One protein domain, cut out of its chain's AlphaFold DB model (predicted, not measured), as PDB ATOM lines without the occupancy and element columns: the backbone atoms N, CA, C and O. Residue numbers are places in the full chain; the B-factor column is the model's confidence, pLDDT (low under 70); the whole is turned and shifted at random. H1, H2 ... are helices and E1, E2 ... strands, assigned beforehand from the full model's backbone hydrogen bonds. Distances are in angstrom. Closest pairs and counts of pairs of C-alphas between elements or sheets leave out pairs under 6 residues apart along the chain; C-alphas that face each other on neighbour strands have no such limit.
ATOM      1  N   THR A 118      32.078  -1.939 -20.912       66.25
ATOM      2  CA  THR A 118      32.686  -0.703 -21.433       66.25
ATOM      3  C   THR A 118      32.310  -0.443 -22.887       66.25
ATOM      4  O   THR A 118      31.960   0.686 -23.208       66.25
ATOM      5  N   LEU A 119      32.318  -1.465 -23.744       69.69
ATOM      6  CA  LEU A 119      31.951  -1.302 -25.153       69.69
ATOM      7  C   LEU A 119      30.475  -0.920 -25.320       69.69
ATOM      8  O   LEU A 119      30.155  -0.060 -26.130       69.69
ATOM      9  N   ILE A 120      29.572  -1.490 -24.519       63.88
ATOM     10  CA  ILE A 120      28.165  -1.069 -24.499       63.88
ATOM     11  C   ILE A 120      28.048   0.383 -24.015       63.88
ATOM     12  O   ILE A 120      27.239   1.130 -24.556       63.88
ATOM     13  N   ARG A 121      28.868   0.820 -23.047       62.25
ATOM     14  CA  ARG A 121      28.884   2.231 -22.604       62.25
ATOM     15  C   ARG A 121      29.336   3.189 -23.697       62.25
ATOM     16  O   ARG A 121      28.827   4.297 -23.785       62.25
ATOM     17  N   GLU A 122      30.336   2.776 -24.461       67.69
ATOM     18  CA  GLU A 122      31.001   3.608 -25.459       67.69
ATOM     19  C   GLU A 122      30.210   3.671 -26.769       67.69
ATOM     20  O   GLU A 122      30.082   4.738 -27.367       67.69
ATOM     21  N   PHE A 123      29.630   2.544 -27.187       67.69
ATOM     22  CA  PHE A 123      29.001   2.405 -28.498       67.69
ATOM     23  C   PHE A 123      27.479   2.242 -28.432       67.69
ATOM     24  O   PHE A 123      26.802   2.513 -29.415       67.69
ATOM     25  N   GLY A 124      26.898   1.841 -27.298       61.34
ATOM     26  CA  GLY A 124      25.507   1.380 -27.234       61.34
ATOM     27  C   GLY A 124      24.422   2.416 -27.547       61.34
ATOM     28  O   GLY A 124      23.300   2.015 -27.836       61.34
ATOM     29  N   THR A 125      24.744   3.712 -27.527       60.66
ATOM     30  CA  THR A 125      23.802   4.810 -27.824       60.66
ATOM     31  C   THR A 125      24.149   5.575 -29.105       60.66
ATOM     32  O   THR A 125      23.690   6.702 -29.281       60.66
ATOM     33  N   GLN A 126      25.016   5.039 -29.971       68.31
ATOM     34  CA  GLN A 126      25.351   5.712 -31.230       68.31
ATOM     35  C   GLN A 126      24.168   5.655 -32.201       68.31
ATOM     36  O   GLN A 126      23.621   4.583 -32.464       68.31
ATOM     37  N   GLU A 127      23.785   6.813 -32.749       67.31
ATOM     38  CA  GLU A 127      22.624   6.941 -33.640       67.31
ATOM     39  C   GLU A 127      22.759   6.102 -34.920       67.31
ATOM     40  O   GLU A 127      21.750   5.609 -35.433       67.31
ATOM     41  N   ASP A 128      24.001   5.882 -35.362       79.00
ATOM     42  CA  ASP A 128      24.362   5.219 -36.619       79.00
ATOM     43  C   ASP A 128      24.367   3.682 -36.537       79.00
ATOM     44  O   ASP A 128      24.438   2.998 -37.562       79.00
ATOM     45  N   LEU A 129      24.289   3.098 -35.334       66.62
ATOM     46  CA  LEU A 129      24.297   1.644 -35.178       66.62
ATOM     47  C   LEU A 129      22.915   1.057 -35.475       66.62
ATOM     48  O   LEU A 129      21.947   1.268 -34.745       66.62
ATOM     49  N   THR A 130      22.833   0.253 -36.535       65.38
ATOM     50  CA  THR A 130      21.671  -0.590 -36.844       65.38
ATOM     51  C   THR A 130      22.080  -2.070 -36.849       65.38
ATOM     52  O   THR A 130      23.011  -2.438 -37.562       65.38
ATOM     53  N   PRO A 131      21.409  -2.947 -36.072       60.19
ATOM     54  CA  PRO A 131      20.278  -2.674 -35.184       60.19
ATOM     55  C   PRO A 131      20.701  -1.903 -33.926       60.19
ATOM     56  O   PRO A 131      21.712  -2.226 -33.303       60.19
ATOM     57  N   LYS A 132      19.895  -0.908 -33.538       60.97
ATOM     58  CA  LYS A 132      20.072  -0.212 -32.259       60.97
ATOM     59  C   LYS A 132      19.959  -1.240 -31.137       60.97
ATOM     60  O   LYS A 132      19.060  -2.088 -31.171       60.97
ATOM     61  N   LEU A 133      20.860  -1.181 -30.156       58.41
ATOM     62  CA  LEU A 133      20.654  -1.917 -28.908       58.41
ATOM     63  C   LEU A 133      19.277  -1.513 -28.360       58.41
ATOM     64  O   LEU A 133      18.951  -0.327 -28.417       58.41
ATOM     65  N   PRO A 134      18.435  -2.466 -27.919       55.34
ATOM     66  CA  PRO A 134      17.072  -2.167 -27.505       55.34
ATOM     67  C   PRO A 134      17.098  -1.203 -26.318       55.34
ATOM     68  O   PRO A 134      17.355  -1.592 -25.181       55.34
ATOM     69  N   GLU A 135      16.858   0.070 -26.608       62.50
ATOM     70  CA  GLU A 135      16.755   1.119 -25.609       62.50
ATOM     71  C   GLU A 135      15.404   0.990 -24.916       62.50
ATOM     72  O   GLU A 135      14.348   1.063 -25.551       62.50
ATOM     73  N   GLN A 136      15.422   0.822 -23.595       72.81
ATOM     74  CA  GLN A 136      14.220   1.081 -22.812       72.81
ATOM     75  C   GLN A 136      14.174   2.561 -22.443       72.81
ATOM     76  O   GLN A 136      15.124   3.116 -21.885       72.81
ATOM     77  N   PHE A 137      13.050   3.201 -22.745       78.06
ATOM     78  CA  PHE A 137      12.800   4.588 -22.378       78.06
ATOM     79  C   PHE A 137      12.074   4.619 -21.040       78.06
ATOM     80  O   PHE A 137      10.884   4.318 -20.961       78.06
ATOM     81  N   LEU A 138      12.784   5.011 -19.988       83.81
ATOM     82  CA  LEU A 138      12.194   5.218 -18.674       83.81
ATOM     83  C   LEU A 138      11.698   6.657 -18.589       83.81
ATOM     84  O   LEU A 138      12.474   7.616 -18.650       83.81
ATOM     85  N   ARG A 139      10.382   6.811 -18.460       85.62
ATOM     86  CA  ARG A 139       9.711   8.108 -18.350       85.62
ATOM     87  C   ARG A 139       9.057   8.234 -16.985       85.62
ATOM     88  O   ARG A 139       8.722   7.235 -16.355       85.62
ATOM     89  N   SER A 140       8.873   9.474 -16.537       87.56
ATOM     90  CA  SER A 140       7.935   9.748 -15.449       87.56
ATOM     91  C   SER A 140       6.564   9.152 -15.802       87.56
ATOM     92  O   SER A 140       6.132   9.312 -16.948       87.56
ATOM     93  N   PRO A 141       5.869   8.505 -14.852       90.12
ATOM     94  CA  PRO A 141       4.521   7.997 -15.092       90.12
ATOM     95  C   PRO A 141       3.470   9.114 -15.191       90.12
ATOM     96  O   PRO A 141       2.309   8.858 -15.501       90.12
ATOM     97  N   LEU A 142       3.866  10.364 -14.939       91.00
ATOM     98  CA  LEU A 142       2.997  11.530 -14.985       91.00
ATOM     99  C   LEU A 142       3.171  12.301 -16.293       91.00
ATOM    100  O   LEU A 142       4.285  12.499 -16.775       91.00
ATOM    101  N   SER A 143       2.055  12.806 -16.816       91.00
ATOM    102  CA  SER A 143       2.001  13.741 -17.948       91.00
ATOM    103  C   SER A 143       1.712  15.186 -17.525       91.00
ATOM    104  O   SER A 143       1.950  16.107 -18.303       91.00
ATOM    105  N   HIS A 144       1.242  15.395 -16.290       93.19
ATOM    106  CA  HIS A 144       0.891  16.699 -15.725       93.19
ATOM    107  C   HIS A 144       1.485  16.867 -14.324       93.19
ATOM    108  O   HIS A 144       1.733  15.890 -13.614       93.19
ATOM    109  N   CYS A 145       1.714  18.114 -13.918       92.62
ATOM    110  CA  CYS A 145       2.304  18.429 -12.624       92.62
ATOM    111  C   CYS A 145       1.301  18.230 -11.480       92.62
ATOM    112  O   CYS A 145       0.265  18.891 -11.435       92.62
ATOM    113  N   ILE A 146       1.631  17.372 -10.516       90.00
ATOM    114  CA  ILE A 146       0.783  17.121  -9.338       90.00
ATOM    115  C   ILE A 146       0.923  18.207  -8.265       90.00
ATOM    116  O   ILE A 146      -0.006  18.441  -7.506       90.00
ATOM    117  N   VAL A 147       2.061  18.907  -8.221       89.88
ATOM    118  CA  VAL A 147       2.299  20.006  -7.266       89.88
ATOM    119  C   VAL A 147       1.488  21.235  -7.648       89.88
ATOM    120  O   VAL A 147       0.854  21.879  -6.817       89.88
ATOM    121  N   CYS A 148       1.513  21.563  -8.936       88.12
ATOM    122  CA  CYS A 148       0.917  22.781  -9.455       88.12
ATOM    123  C   CYS A 148      -0.552  22.591  -9.857       88.12
ATOM    124  O   CYS A 148      -1.116  23.500 -10.465       88.12
ATOM    125  N   THR A 149      -1.188  21.463  -9.489       74.94
ATOM    126  CA  THR A 149      -2.606  21.297  -9.798       74.94
ATOM    127  C   THR A 149      -3.476  20.460  -8.861       74.94
ATOM    128  O   THR A 149      -3.132  19.329  -8.548       74.94
ATOM    129  N   PRO A 150      -4.713  20.944  -8.624       63.53
ATOM    130  CA  PRO A 150      -5.897  20.112  -8.401       63.53
ATOM    131  C   PRO A 150      -6.549  19.575  -9.702       63.53
ATOM    132  O   PRO A 150      -7.202  18.543  -9.656       63.53
ATOM    133  N   ASN A 151      -6.356  20.231 -10.865       67.38
ATOM    134  CA  ASN A 151      -7.111  19.986 -12.120       67.38
ATOM    135  C   ASN A 151      -6.267  19.540 -13.347       67.38
ATOM    136  O   ASN A 151      -6.722  19.665 -14.478       67.38
ATOM    137  N   HIS A 152      -5.023  19.086 -13.174       69.62
ATOM    138  CA  HIS A 152      -4.101  18.719 -14.272       69.62
ATOM    139  C   HIS A 152      -3.851  19.770 -15.391       69.62
ATOM    140  O   HIS A 152      -3.532  19.407 -16.512       69.62
ATOM    141  N   SER A 153      -3.946  21.077 -15.140       80.56
ATOM    142  CA  SER A 153      -3.814  22.135 -16.154       80.56
ATOM    143  C   SER A 153      -2.383  22.423 -16.618       80.56
ATOM    144  O   SER A 153      -2.204  23.095 -17.631       80.56
ATOM    145  N   TYR A 154      -1.362  21.940 -15.904       90.94
ATOM    146  CA  TYR A 154       0.038  22.168 -16.269       90.94
ATOM    147  C   TYR A 154       0.683  20.887 -16.805       90.94
ATOM    148  O   TYR A 154       1.043  20.017 -16.001       90.94
ATOM    149  N   PRO A 155       0.858  20.754 -18.136       93.56
ATOM    150  CA  PRO A 155       1.549  19.611 -18.716       93.56
ATOM    151  C   PRO A 155       3.023  19.601 -18.312       93.56
ATOM    152  O   PRO A 155       3.601  20.632 -17.950       93.56
ATOM    153  N   LEU A 156       3.633  18.423 -18.368       94.38
ATOM    154  CA  LEU A 156       5.065  18.250 -18.178       94.38
ATOM    155  C   LEU A 156       5.787  18.309 -19.528       94.38
ATOM    156  O   LEU A 156       5.345  17.711 -20.508       94.38
ATOM    157  N   HIS A 157       6.923  19.000 -19.569       93.81
ATOM    158  CA  HIS A 157       7.769  19.093 -20.758       93.81
ATOM    159  C   HIS A 157       9.099  18.394 -20.537       93.81
ATOM    160  O   HIS A 157       9.603  18.341 -19.416       93.81
ATOM    161  N   VAL A 158       9.683  17.878 -21.617       93.12
ATOM    162  CA  VAL A 158      11.012  17.269 -21.572       93.12
ATOM    163  C   VAL A 158      12.036  18.340 -21.223       93.12
ATOM    164  O   VAL A 158      12.220  19.297 -21.968       93.12
ATOM    165  N   HIS A 159      12.694  18.168 -20.083       91.25
ATOM    166  CA  HIS A 159      13.804  19.014 -19.667       91.25
ATOM    167  C   HIS A 159      15.129  18.457 -20.182       91.25
ATOM    168  O   HIS A 159      15.954  19.180 -20.729       91.25
ATOM    169  N   SER A 160      15.345  17.156 -19.993       88.00
ATOM    170  CA  SER A 160      16.588  16.503 -20.391       88.00
ATOM    171  C   SER A 160      16.385  15.011 -20.592       88.00
ATOM    172  O   SER A 160      15.669  14.371 -19.819       88.00
ATOM    173  N   CYS A 161      17.100  14.454 -21.561       86.88
ATOM    174  CA  CYS A 161      17.248  13.017 -21.738       86.88
ATOM    175  C   CYS A 161      18.639  12.602 -21.256       86.88
ATOM    176  O   CYS A 161      19.638  13.213 -21.626       86.88
ATOM    177  N   VAL A 162      18.701  11.587 -20.400       82.38
ATOM    178  CA  VAL A 162      19.939  11.106 -19.785       82.38
ATOM    179  C   VAL A 162      20.077   9.620 -20.062       82.38
ATOM    180  O   VAL A 162      19.232   8.831 -19.646       82.38
ATOM    181  N   ASN A 163      21.157   9.226 -20.725       80.62
ATOM    182  CA  ASN A 163      21.463   7.817 -20.938       80.62
ATOM    183  C   ASN A 163      21.952   7.182 -19.625       80.62
ATOM    184  O   ASN A 163      22.658   7.806 -18.828       80.62
ATOM    185  N   GLY A 164      21.548   5.942 -19.384       76.88
ATOM    186  CA  GLY A 164      21.844   5.194 -18.171       76.88
ATOM    187  C   GLY A 164      21.861   3.691 -18.416       76.88
ATOM    188  O   GLY A 164      21.781   3.225 -19.554       76.88
ATOM    189  N   TYR A 165      21.963   2.938 -17.322       79.81
ATOM    190  CA  TYR A 165      22.033   1.480 -17.357       79.81
ATOM    191  C   TYR A 165      20.925   0.856 -16.514       79.81
ATOM    192  O   TYR A 165      20.683   1.272 -15.378       79.81
ATOM    193  N   LEU A 166      20.292  -0.175 -17.062       83.25
ATOM    194  CA  LEU A 166      19.371  -1.056 -16.360       83.25
ATOM    195  C   LEU A 166      20.032  -2.417 -16.179       83.25
ATOM    196  O   LEU A 166      20.420  -3.064 -17.144       83.25
ATOM    197  N   HIS A 167      20.140  -2.857 -14.934       81.31
ATOM    198  CA  HIS A 167      20.582  -4.200 -14.599       81.31
ATOM    199  C   HIS A 167      19.365  -5.111 -14.413       81.31
ATOM    200  O   HIS A 167      18.518  -4.851 -13.557       81.31
ATOM    201  N   ASP A 168      19.292  -6.211 -15.151       82.38
ATOM    202  CA  ASP A 168      18.310  -7.270 -14.932       82.38
ATOM    203  C   ASP A 168      18.971  -8.664 -14.921       82.38
ATOM    204  O   ASP A 168      20.191  -8.796 -14.815       82.38
ATOM    205  N   LEU A 169      18.161  -9.726 -14.962       76.12
ATOM    206  CA  LEU A 169      18.670 -11.101 -14.956       76.12
ATOM    207  C   LEU A 169      19.359 -11.510 -16.266       76.12
ATOM    208  O   LEU A 169      20.172 -12.434 -16.254       76.12
ATOM    209  N   ASP A 170      19.050 -10.830 -17.364       73.81
ATOM    210  CA  ASP A 170      19.620 -11.063 -18.687       73.81
ATOM    211  C   ASP A 170      20.897 -10.232 -18.913       73.81
ATOM    212  O   ASP A 170      21.702 -10.539 -19.800       73.81
ATOM    213  N   GLY A 171      21.156  -9.229 -18.071       73.31
ATOM    214  CA  GLY A 171      22.422  -8.511 -17.991       73.31
ATOM    215  C   GLY A 171      22.253  -7.008 -17.809       73.31
ATOM    216  O   GLY A 171      21.357  -6.537 -17.115       73.31
ATOM    217  N   VAL A 172      23.187  -6.252 -18.385       74.06
ATOM    218  CA  VAL A 172      23.147  -4.788 -18.396       74.06
ATOM    219  C   VAL A 172      22.565  -4.328 -19.724       74.06
ATOM    220  O   VAL A 172      23.073  -4.708 -20.778       74.06
ATOM    221  N   HIS A 173      21.544  -3.483 -19.662       75.19
ATOM    222  CA  HIS A 173      20.885  -2.872 -20.811       75.19
ATOM    223  C   HIS A 173      21.086  -1.363 -20.786       75.19
ATOM    224  O   HIS A 173      21.147  -0.747 -19.718       75.19
ATOM    225  N   THR A 174      21.177  -0.760 -21.965       76.62
ATOM    226  CA  THR A 174      21.159   0.693 -22.119       76.62
ATOM    227  C   THR A 174      19.732   1.200 -21.980       76.62
ATOM    228  O   THR A 174      18.793   0.643 -22.550       76.62
ATOM    229  N   VAL A 175      19.556   2.268 -21.210       80.00
ATOM    230  CA  VAL A 175      18.255   2.918 -21.039       80.00
ATOM    231  C   VAL A 175      18.385   4.416 -21.217       80.00
ATOM    232  O   VAL A 175      19.400   5.006 -20.852       80.00
ATOM    233  N   GLN A 176      17.333   5.049 -21.722       83.44
ATOM    234  CA  GLN A 176      17.235   6.500 -21.760       83.44
ATOM    235  C   GLN A 176      16.224   6.964 -20.714       83.44
ATOM    236  O   GLN A 176      15.055   6.587 -20.730       83.44
ATOM    237  N   THR A 177      16.683   7.794 -19.784       84.56
ATOM    238  CA  THR A 177      15.857   8.429 -18.759       84.56
ATOM    239  C   THR A 177      15.383   9.784 -19.249       84.56
ATOM    240  O   THR A 177      16.198  10.667 -19.513       84.56
ATOM    241  N   ILE A 178      14.070   9.978 -19.309       88.81
ATOM    242  CA  ILE A 178      13.482  11.273 -19.645       88.81
ATOM    243  C   ILE A 178      13.093  11.988 -18.358       88.81
ATOM    244  O   ILE A 178      12.228  11.535 -17.607       88.81
ATOM    245  N   VAL A 179      13.748  13.119 -18.116       90.81
ATOM    246  CA  VAL A 179      13.449  14.024 -17.010       90.81
ATOM    247  C   VAL A 179      12.495  15.093 -17.518       90.81
ATOM    248  O   VAL A 179      12.775  15.749 -18.525       90.81
ATOM    249  N   LEU A 180      11.377  15.267 -16.820       94.88
ATOM    250  CA  LEU A 180      10.359  16.247 -17.170       94.88
ATOM    251  C   LEU A 180      10.315  17.384 -16.151       94.88
ATOM    252  O   LEU A 180      10.514  17.152 -14.963       94.88
ATOM    253  N   ASN A 181       9.974  18.589 -16.596       95.19
ATOM    254  CA  ASN A 181       9.702  19.731 -15.725       95.19
ATOM    255  C   ASN A 181       8.253  20.189 -15.870       95.19
ATOM    256  O   ASN A 181       7.629  20.011 -16.918       95.19
ATOM    257  N   CYS A 182       7.731  20.810 -14.813       94.44
ATOM    258  CA  CYS A 182       6.452  21.501 -14.885       94.44
ATOM    259  C   CYS A 182       6.510  22.671 -15.881       94.44
ATOM    260  O   CYS A 182       7.458  23.451 -15.876       94.44
ATOM    261  N   SER A 183       5.463  22.819 -16.694       93.50
ATOM    262  CA  SER A 183       5.271  23.964 -17.600       93.50
ATOM    263  C   SER A 183       5.005  25.295 -16.894       93.50
ATOM    264  O   SER A 183       5.180  26.353 -17.495       93.50
ATOM    265  N   ASN A 184       4.579  25.279 -15.628       93.31
ATOM    266  CA  ASN A 184       4.375  26.502 -14.858       93.31
ATOM    267  C   ASN A 184       5.738  27.134 -14.503       93.31
ATOM    268  O   ASN A 184       6.487  26.529 -13.737       93.31
ATOM    269  N   PRO A 185       6.039  28.370 -14.945       90.00
ATOM    270  CA  PRO A 185       7.337  29.008 -14.715       90.00
ATOM    271  C   PRO A 185       7.633  29.305 -13.238       90.00
ATOM    272  O   PRO A 185       8.787  29.505 -12.872       90.00
ATOM    273  N   LYS A 186       6.612  29.328 -12.372       91.56
ATOM    274  CA  LYS A 186       6.784  29.479 -10.916       91.56
ATOM    275  C   LYS A 186       7.046  28.145 -10.205       91.56
ATOM    276  O   LYS A 186       7.289  28.133  -9.004       91.56
ATOM    277  N   CYS A 187       6.951  27.031 -10.926       91.75
ATOM    278  CA  CYS A 187       7.007  25.670 -10.408       91.75
ATOM    279  C   CYS A 187       8.359  25.054 -10.783       91.75
ATOM    280  O   CYS A 187       8.602  24.734 -11.942       91.75
ATOM    281  N   THR A 188       9.240  24.856  -9.808       92.25
ATOM    282  CA  THR A 188      10.583  24.280 -10.019       92.25
ATOM    283  C   THR A 188      10.597  22.752  -9.916       92.25
ATOM    284  O   THR A 188      11.658  22.137  -9.822       92.25
ATOM    285  N   THR A 189       9.420  22.120  -9.908       94.38
ATOM    286  CA  THR A 189       9.295  20.675  -9.729       94.38
ATOM    287  C   THR A 189       9.844  19.918 -10.934       94.38
ATOM    288  O   THR A 189       9.421  20.135 -12.073       94.38
ATOM    289  N   VAL A 190      10.743  18.979 -10.647       94.12
ATOM    290  CA  VAL A 190      11.386  18.100 -11.628       94.12
ATOM    291  C   VAL A 190      10.903  16.674 -11.408       94.12
ATOM    292  O   VAL A 190      10.915  16.183 -10.284       94.12
ATOM    293  N   TYR A 191      10.526  15.990 -12.479       93.25
ATOM    294  CA  TYR A 191       9.990  14.637 -12.489       93.25
ATOM    295  C   TYR A 191      10.996  13.699 -13.149       93.25
ATOM    296  O   TYR A 191      11.315  13.823 -14.331       93.25
ATOM    297  N   ARG A 192      11.500  12.739 -12.379       89.50
ATOM    298  CA  ARG A 192      12.298  11.606 -12.872       89.50
ATOM    299  C   ARG A 192      11.400  10.364 -12.928       89.50
ATOM    300  O   ARG A 192      10.260  10.472 -12.503       89.50
ATOM    301  N   PRO A 193      11.838   9.200 -13.436       86.75
ATOM    302  CA  PRO A 193      10.992   7.998 -13.501       86.75
ATOM    303  C   PRO A 193      10.565   7.420 -12.144       86.75
ATOM    304  O   PRO A 193       9.535   6.763 -12.053       86.75
ATOM    305  N   SER A 194      11.324   7.673 -11.073       84.69
ATOM    306  CA  SER A 194      11.077   7.043  -9.760       84.69
ATOM    307  C   SER A 194      10.675   8.005  -8.646       84.69
ATOM    308  O   SER A 194      10.124   7.577  -7.633       84.69
ATOM    309  N   TYR A 195      10.930   9.295  -8.829       88.56
ATOM    310  CA  TYR A 195      10.554  10.334  -7.884       88.56
ATOM    311  C   TYR A 195      10.401  11.668  -8.605       88.56
ATOM    312  O   TYR A 195      10.922  11.861  -9.708       88.56
ATOM    313  N   TYR A 196       9.748  12.607  -7.938       92.38
ATOM    314  CA  TYR A 196       9.816  14.018  -8.276       92.38
ATOM    315  C   TYR A 196      10.529  14.780  -7.159       92.38
ATOM    316  O   TYR A 196      10.544  14.354  -6.004       92.38
ATOM    317  N   SER A 197      11.183  15.883  -7.504       91.94
ATOM    318  CA  SER A 197      11.836  16.759  -6.537       91.94
ATOM    319  C   SER A 197      11.188  18.128  -6.537       91.94
ATOM    320  O   SER A 197      10.993  18.717  -7.602       91.94
ATOM    321  N   GLN A 198      10.914  18.638  -5.345       91.25
ATOM    322  CA  GLN A 198      10.362  19.963  -5.106       91.25
ATOM    323  C   GLN A 198      11.130  20.591  -3.945       91.25
ATOM    324  O   GLN A 198      11.305  19.951  -2.912       91.25
ATOM    325  N   ASP A 199      11.606  21.825  -4.129       87.75
ATOM    326  CA  ASP A 199      12.294  22.603  -3.087       87.75
ATOM    327  C   ASP A 199      13.458  21.850  -2.415       87.75
ATOM    328  O   ASP A 199      13.696  21.946  -1.215       87.75
ATOM    329  N   GLY A 200      14.182  21.045  -3.200       86.25
ATOM    330  CA  GLY A 200      15.290  20.211  -2.721       86.25
ATOM    331  C   GLY A 200      14.871  18.917  -2.009       86.25
ATOM    332  O   GLY A 200      15.716  18.046  -1.826       86.25
ATOM    333  N   CYS A 201      13.589  18.740  -1.679       88.25
ATOM    334  CA  CYS A 201      13.034  17.505  -1.124       88.25
ATOM    335  C   CYS A 201      12.645  16.526  -2.252       88.25
ATOM    336  O   CYS A 201      12.218  16.931  -3.338       88.25
ATOM    337  N   TRP A 202      12.832  15.224  -2.017       89.44
ATOM    338  CA  TRP A 202      12.510  14.157  -2.972       89.44
ATOM    339  C   TRP A 202      11.276  13.385  -2.516       89.44
ATOM    340  O   TRP A 202      11.175  12.991  -1.357       89.44
ATOM    341  N   PHE A 203      10.372  13.126  -3.454       90.69
ATOM    342  CA  PHE A 203       9.107  12.450  -3.221       90.69
ATOM    343  C   PHE A 203       8.975  11.284  -4.199       90.69
ATOM    344  O   PHE A 203       8.907  11.474  -5.415       90.69
ATOM    345  N   TYR A 204       8.974  10.061  -3.674       89.94
ATOM    346  CA  TYR A 204       8.842   8.857  -4.489       89.94
ATOM    347  C   TYR A 204       7.409   8.690  -4.987       89.94
ATOM    348  O   TYR A 204       6.457   8.923  -4.242       89.94
ATOM    349  N   TYR A 205       7.246   8.242  -6.233       89.94
ATOM    350  CA  TYR A 205       5.907   7.946  -6.735       89.94
ATOM    351  C   TYR A 205       5.303   6.764  -5.995       89.94
ATOM    352  O   TYR A 205       5.950   5.742  -5.749       89.94
ATOM    353  N   THR A 206       4.019   6.875  -5.700       90.00
ATOM    354  CA  THR A 206       3.242   5.718  -5.288       90.00
ATOM    355  C   THR A 206       2.887   4.883  -6.510       90.00
ATOM    356  O   THR A 206       2.978   5.316  -7.659       90.00
ATOM    357  N   GLU A 207       2.459   3.654  -6.272       86.06
ATOM    358  CA  GLU A 207       1.919   2.825  -7.343       86.06
ATOM    359  C   GLU A 207       0.667   3.433  -7.979       86.06
ATOM    360  O   GLU A 207       0.510   3.374  -9.192       86.06
ATOM    361  N   ALA A 208      -0.182   4.094  -7.186       88.12
ATOM    362  CA  ALA A 208      -1.354   4.801  -7.699       88.12
ATOM    363  C   ALA A 208      -0.979   5.947  -8.659       88.12
ATOM    364  O   ALA A 208      -1.766   6.303  -9.528       88.12
ATOM    365  N   MET A 209       0.234   6.499  -8.537       88.62
ATOM    366  CA  MET A 209       0.790   7.488  -9.466       88.62
ATOM    367  C   MET A 209       1.436   6.850 -10.709       88.62
ATOM    368  O   MET A 209       2.054   7.561 -11.494       88.62
ATOM    369  N   GLY A 210       1.329   5.529 -10.884       84.12
ATOM    370  CA  GLY A 210       1.879   4.795 -12.022       84.12
ATOM    371  C   GLY A 210       3.341   4.380 -11.864       84.12
ATOM    372  O   GLY A 210       3.994   4.093 -12.864       84.12
ATOM    373  N   ARG A 211       3.886   4.348 -10.635       85.88
ATOM    374  CA  ARG A 211       5.246   3.834 -10.412       85.88
ATOM    375  C   ARG A 211       5.372   2.409 -10.953       85.88
ATOM    376  O   ARG A 211       4.654   1.518 -10.504       85.88
ATOM    377  N   ASP A 212       6.352   2.198 -11.826       82.81
ATOM    378  CA  ASP A 212       6.717   0.862 -12.285       82.81
ATOM    379  C   ASP A 212       7.253   0.026 -11.109       82.81
ATOM    380  O   ASP A 212       8.176   0.434 -10.395       82.81
ATOM    381  N   ARG A 213       6.619  -1.125 -10.861       83.25
ATOM    382  CA  ARG A 213       6.965  -2.032  -9.759       83.25
ATOM    383  C   ARG A 213       8.162  -2.915 -10.091       83.25
ATOM    384  O   ARG A 213       8.864  -3.329  -9.168       83.25
ATOM    385  N   ASP A 214       8.411  -3.156 -11.372       84.94
ATOM    386  CA  ASP A 214       9.444  -4.073 -11.830       84.94
ATOM    387  C   ASP A 214      10.824  -3.418 -11.852       84.94
ATOM    388  O   ASP A 214      11.822  -4.132 -11.947       84.94
ATOM    389  N   TYR A 215      10.914  -2.093 -11.688       83.19
ATOM    390  CA  TYR A 215      12.176  -1.359 -11.679       83.19
ATOM    391  C   TYR A 215      12.391  -0.554 -10.405       83.19
ATOM    392  O   TYR A 215      11.517   0.131  -9.875       83.19
ATOM    393  N   LEU A 216      13.630  -0.601  -9.932       82.50
ATOM    394  CA  LEU A 216      14.103   0.149  -8.786       82.50
ATOM    395  C   LEU A 216      15.225   1.073  -9.226       82.50
ATOM    396  O   LEU A 216      16.166   0.665  -9.910       82.50
ATOM    397  N   HIS A 217      15.139   2.322  -8.791       79.12
ATOM    398  CA  HIS A 217      16.203   3.292  -8.977       79.12
ATOM    399  C   HIS A 217      17.188   3.192  -7.824       79.12
ATOM    400  O   HIS A 217      16.812   3.396  -6.672       79.12
ATOM    401  N   ILE A 218      18.437   2.856  -8.133       72.81
ATOM    402  CA  ILE A 218      19.493   2.723  -7.119       72.81
ATOM    403  C   ILE A 218      20.289   4.024  -7.017       72.81
ATOM    404  O   ILE A 218      20.631   4.462  -5.927       72.81
ATOM    405  N   ASN A 219      20.582   4.646  -8.159       65.44
ATOM    406  CA  ASN A 219      21.312   5.907  -8.294       65.44
ATOM    407  C   ASN A 219      20.816   6.619  -9.549       65.44
ATOM    408  O   ASN A 219      20.400   5.932 -10.470       65.44
ATOM    409  N   THR A 220      20.965   7.947  -9.666       62.56
ATOM    410  CA  THR A 220      20.440   8.782 -10.779       62.56
ATOM    411  C   THR A 220      20.627   8.211 -12.199       62.56
ATOM    412  O   THR A 220      19.803   8.498 -13.059       62.56
ATOM    413  N   HIS A 221      21.620   7.342 -12.426       64.81
ATOM    414  CA  HIS A 221      21.940   6.719 -13.719       64.81
ATOM    415  C   HIS A 221      21.858   5.177 -13.753       64.81
ATOM    416  O   HIS A 221      22.190   4.578 -14.775       64.81
ATOM    417  N   TYR A 222      21.449   4.530 -12.655       73.25
ATOM    418  CA  TYR A 222      21.413   3.072 -12.511       73.25
ATOM    419  C   TYR A 222      20.057   2.584 -12.009       73.25
ATOM    420  O   TYR A 222      19.610   2.941 -10.912       73.25
ATOM    421  N   TYR A 223      19.457   1.700 -12.797       84.25
ATOM    422  CA  TYR A 223      18.241   0.975 -12.460       84.25
ATOM    423  C   TYR A 223      18.547  -0.504 -12.277       84.25
ATOM    424  O   TYR A 223      19.502  -1.041 -12.841       84.25
ATOM    425  N   MET A 224      17.719  -1.171 -11.489       85.69
ATOM    426  CA  MET A 224      17.768  -2.610 -11.307       85.69
ATOM    427  C   MET A 224      16.357  -3.172 -11.359       85.69
ATOM    428  O   MET A 224      15.448  -2.584 -10.775       85.69
ATOM    429  N   SER A 225      16.165  -4.319 -12.010       86.62
ATOM    430  CA  SER A 225      14.880  -5.002 -11.923       86.62
ATOM    431  C   SER A 225      14.605  -5.447 -10.485       86.62
ATOM    432  O   SER A 225      15.509  -5.847  -9.744       86.62
ATOM    433  N   GLN A 226      13.344  -5.414 -10.065       85.44
ATOM    434  CA  GLN A 226      12.933  -5.805  -8.723       85.44
ATOM    435  C   GLN A 226      13.380  -7.239  -8.421       85.44
ATOM    436  O   GLN A 226      13.925  -7.518  -7.350       85.44
ATOM    437  N   ARG A 227      13.244  -8.141  -9.396       84.12
ATOM    438  CA  ARG A 227      13.684  -9.534  -9.277       84.12
ATOM    439  C   ARG A 227      15.193  -9.653  -9.057       84.12
ATOM    440  O   ARG A 227      15.619 -10.441  -8.208       84.12
ATOM    441  N   LEU A 228      15.999  -8.868  -9.776       83.44
ATOM    442  CA  LEU A 228      17.444  -8.840  -9.564       83.44
ATOM    443  C   LEU A 228      17.779  -8.271  -8.178       83.44
ATOM    444  O   LEU A 228      18.587  -8.863  -7.469       83.44
ATOM    445  N   SER A 229      17.103  -7.207  -7.741       85.44
ATOM    446  CA  SER A 229      17.321  -6.617  -6.411       85.44
ATOM    447  C   SER A 229      17.016  -7.593  -5.273       85.44
ATOM    448  O   SER A 229      17.784  -7.705  -4.316       85.44
ATOM    449  N   TYR A 230      15.936  -8.367  -5.406       83.75
ATOM    450  CA  TYR A 230      15.564  -9.386  -4.437       83.75
ATOM    451  C   TYR A 230      16.607 -10.501  -4.406       83.75
ATOM    452  O   TYR A 230      17.056 -10.906  -3.337       83.75
TER     453      TYR A 230
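This is residues 118 to 230 of the 361 residues of the protein "CxC5 domain-containing protein" of Melampsora larici-populina (strain 98AG31 / pathotype 3-4-7) (UniProt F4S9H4). A long hairpin, E2 and E3, runs the length of the domain as the spine of a strongly twisted sheet that is curled like part of a barrel, with E1 beside E3 and the small hairpin E6 and E7 beside the last residues of E2. Near the other end of the spine, residues 190 to 191 tie a second small hairpin, E4 and E5, to E3; the short helices H1 and H2 lie at the margins, and residues 126 to 131 stick out as a loop. The printed part has 113 residues, with named elements in the order H1 E1 E2 E3 E4 E5 E6 E7 H2. The larger sheet runs E1 E3 E2 E7 E6, mixed, and E4 and E5 are antiparallel; the class is mostly strand, though under half of the residues are in named elements. The whole is compact, with a radius of gyration of the C-alphas of 15.3 A and spans of 44 by 35 by 22 A.

Start with H1, residues 118 to 123, which only grazes the larger sheet with its residues 120 to 121; its closest C-alphas to E3, residues 172 to 182, are those of Ile 120 and Thr 174, 7.6 A apart. Next comes E1, residues 136 to 139, an edge strand parallel to E3, with N 138 and O 176 2.9 A apart. E2, residues 156 to 167, bends by 78 degrees at residue 159 and forms a hairpin with E3; look for N 166 and O 173 at 2.8 A and N 157 and O 181 at 2.9 A. Residues 190 to 191 pair antiparallel with residues 180 to 181 of E3 and with residues 196 to 197 of E4, residues 195 to 198. E4 and E5, residues 201 to 204, are a hairpin, with N 203 and O 196 2.8 A apart; E5 is apart from E3. E6, residues 215 to 219, and E7, residues 222 to 225, are a hairpin, with N 216 and O 224 2.8 A apart. E7 is parallel to E2, with N 167 and O 223 at 2.8 A. H2, residues 226 to 230, is on this sheet at a height of 7.3 A, over none of its strands, but only just, with 2 of its C-alphas on E6. In H1 and H2 every O i to N i+4 pair is within hydrogen-bond range.

Find C-alpha 118 at (32.686, -0.703, -21.433), where H1 begins. E2 runs 27.5 A from C-alpha 156 at (5.065, 18.250, -18.178), and E3 runs 31.3 A. E6 covers 12.2 A, and H2 ends at C-alpha 230, (15.564, -9.386, -4.437).

The C-alphas farthest apart, those of Leu 119 and Pro 150, are 46.6 A apart. The printed part has no cut; the links H1 to E1, E1 to E2 and E3 to E4 are long. Confidence is under 70 at residues 118 to 127, 129 to 135, 150 to 152 and 219 to 221.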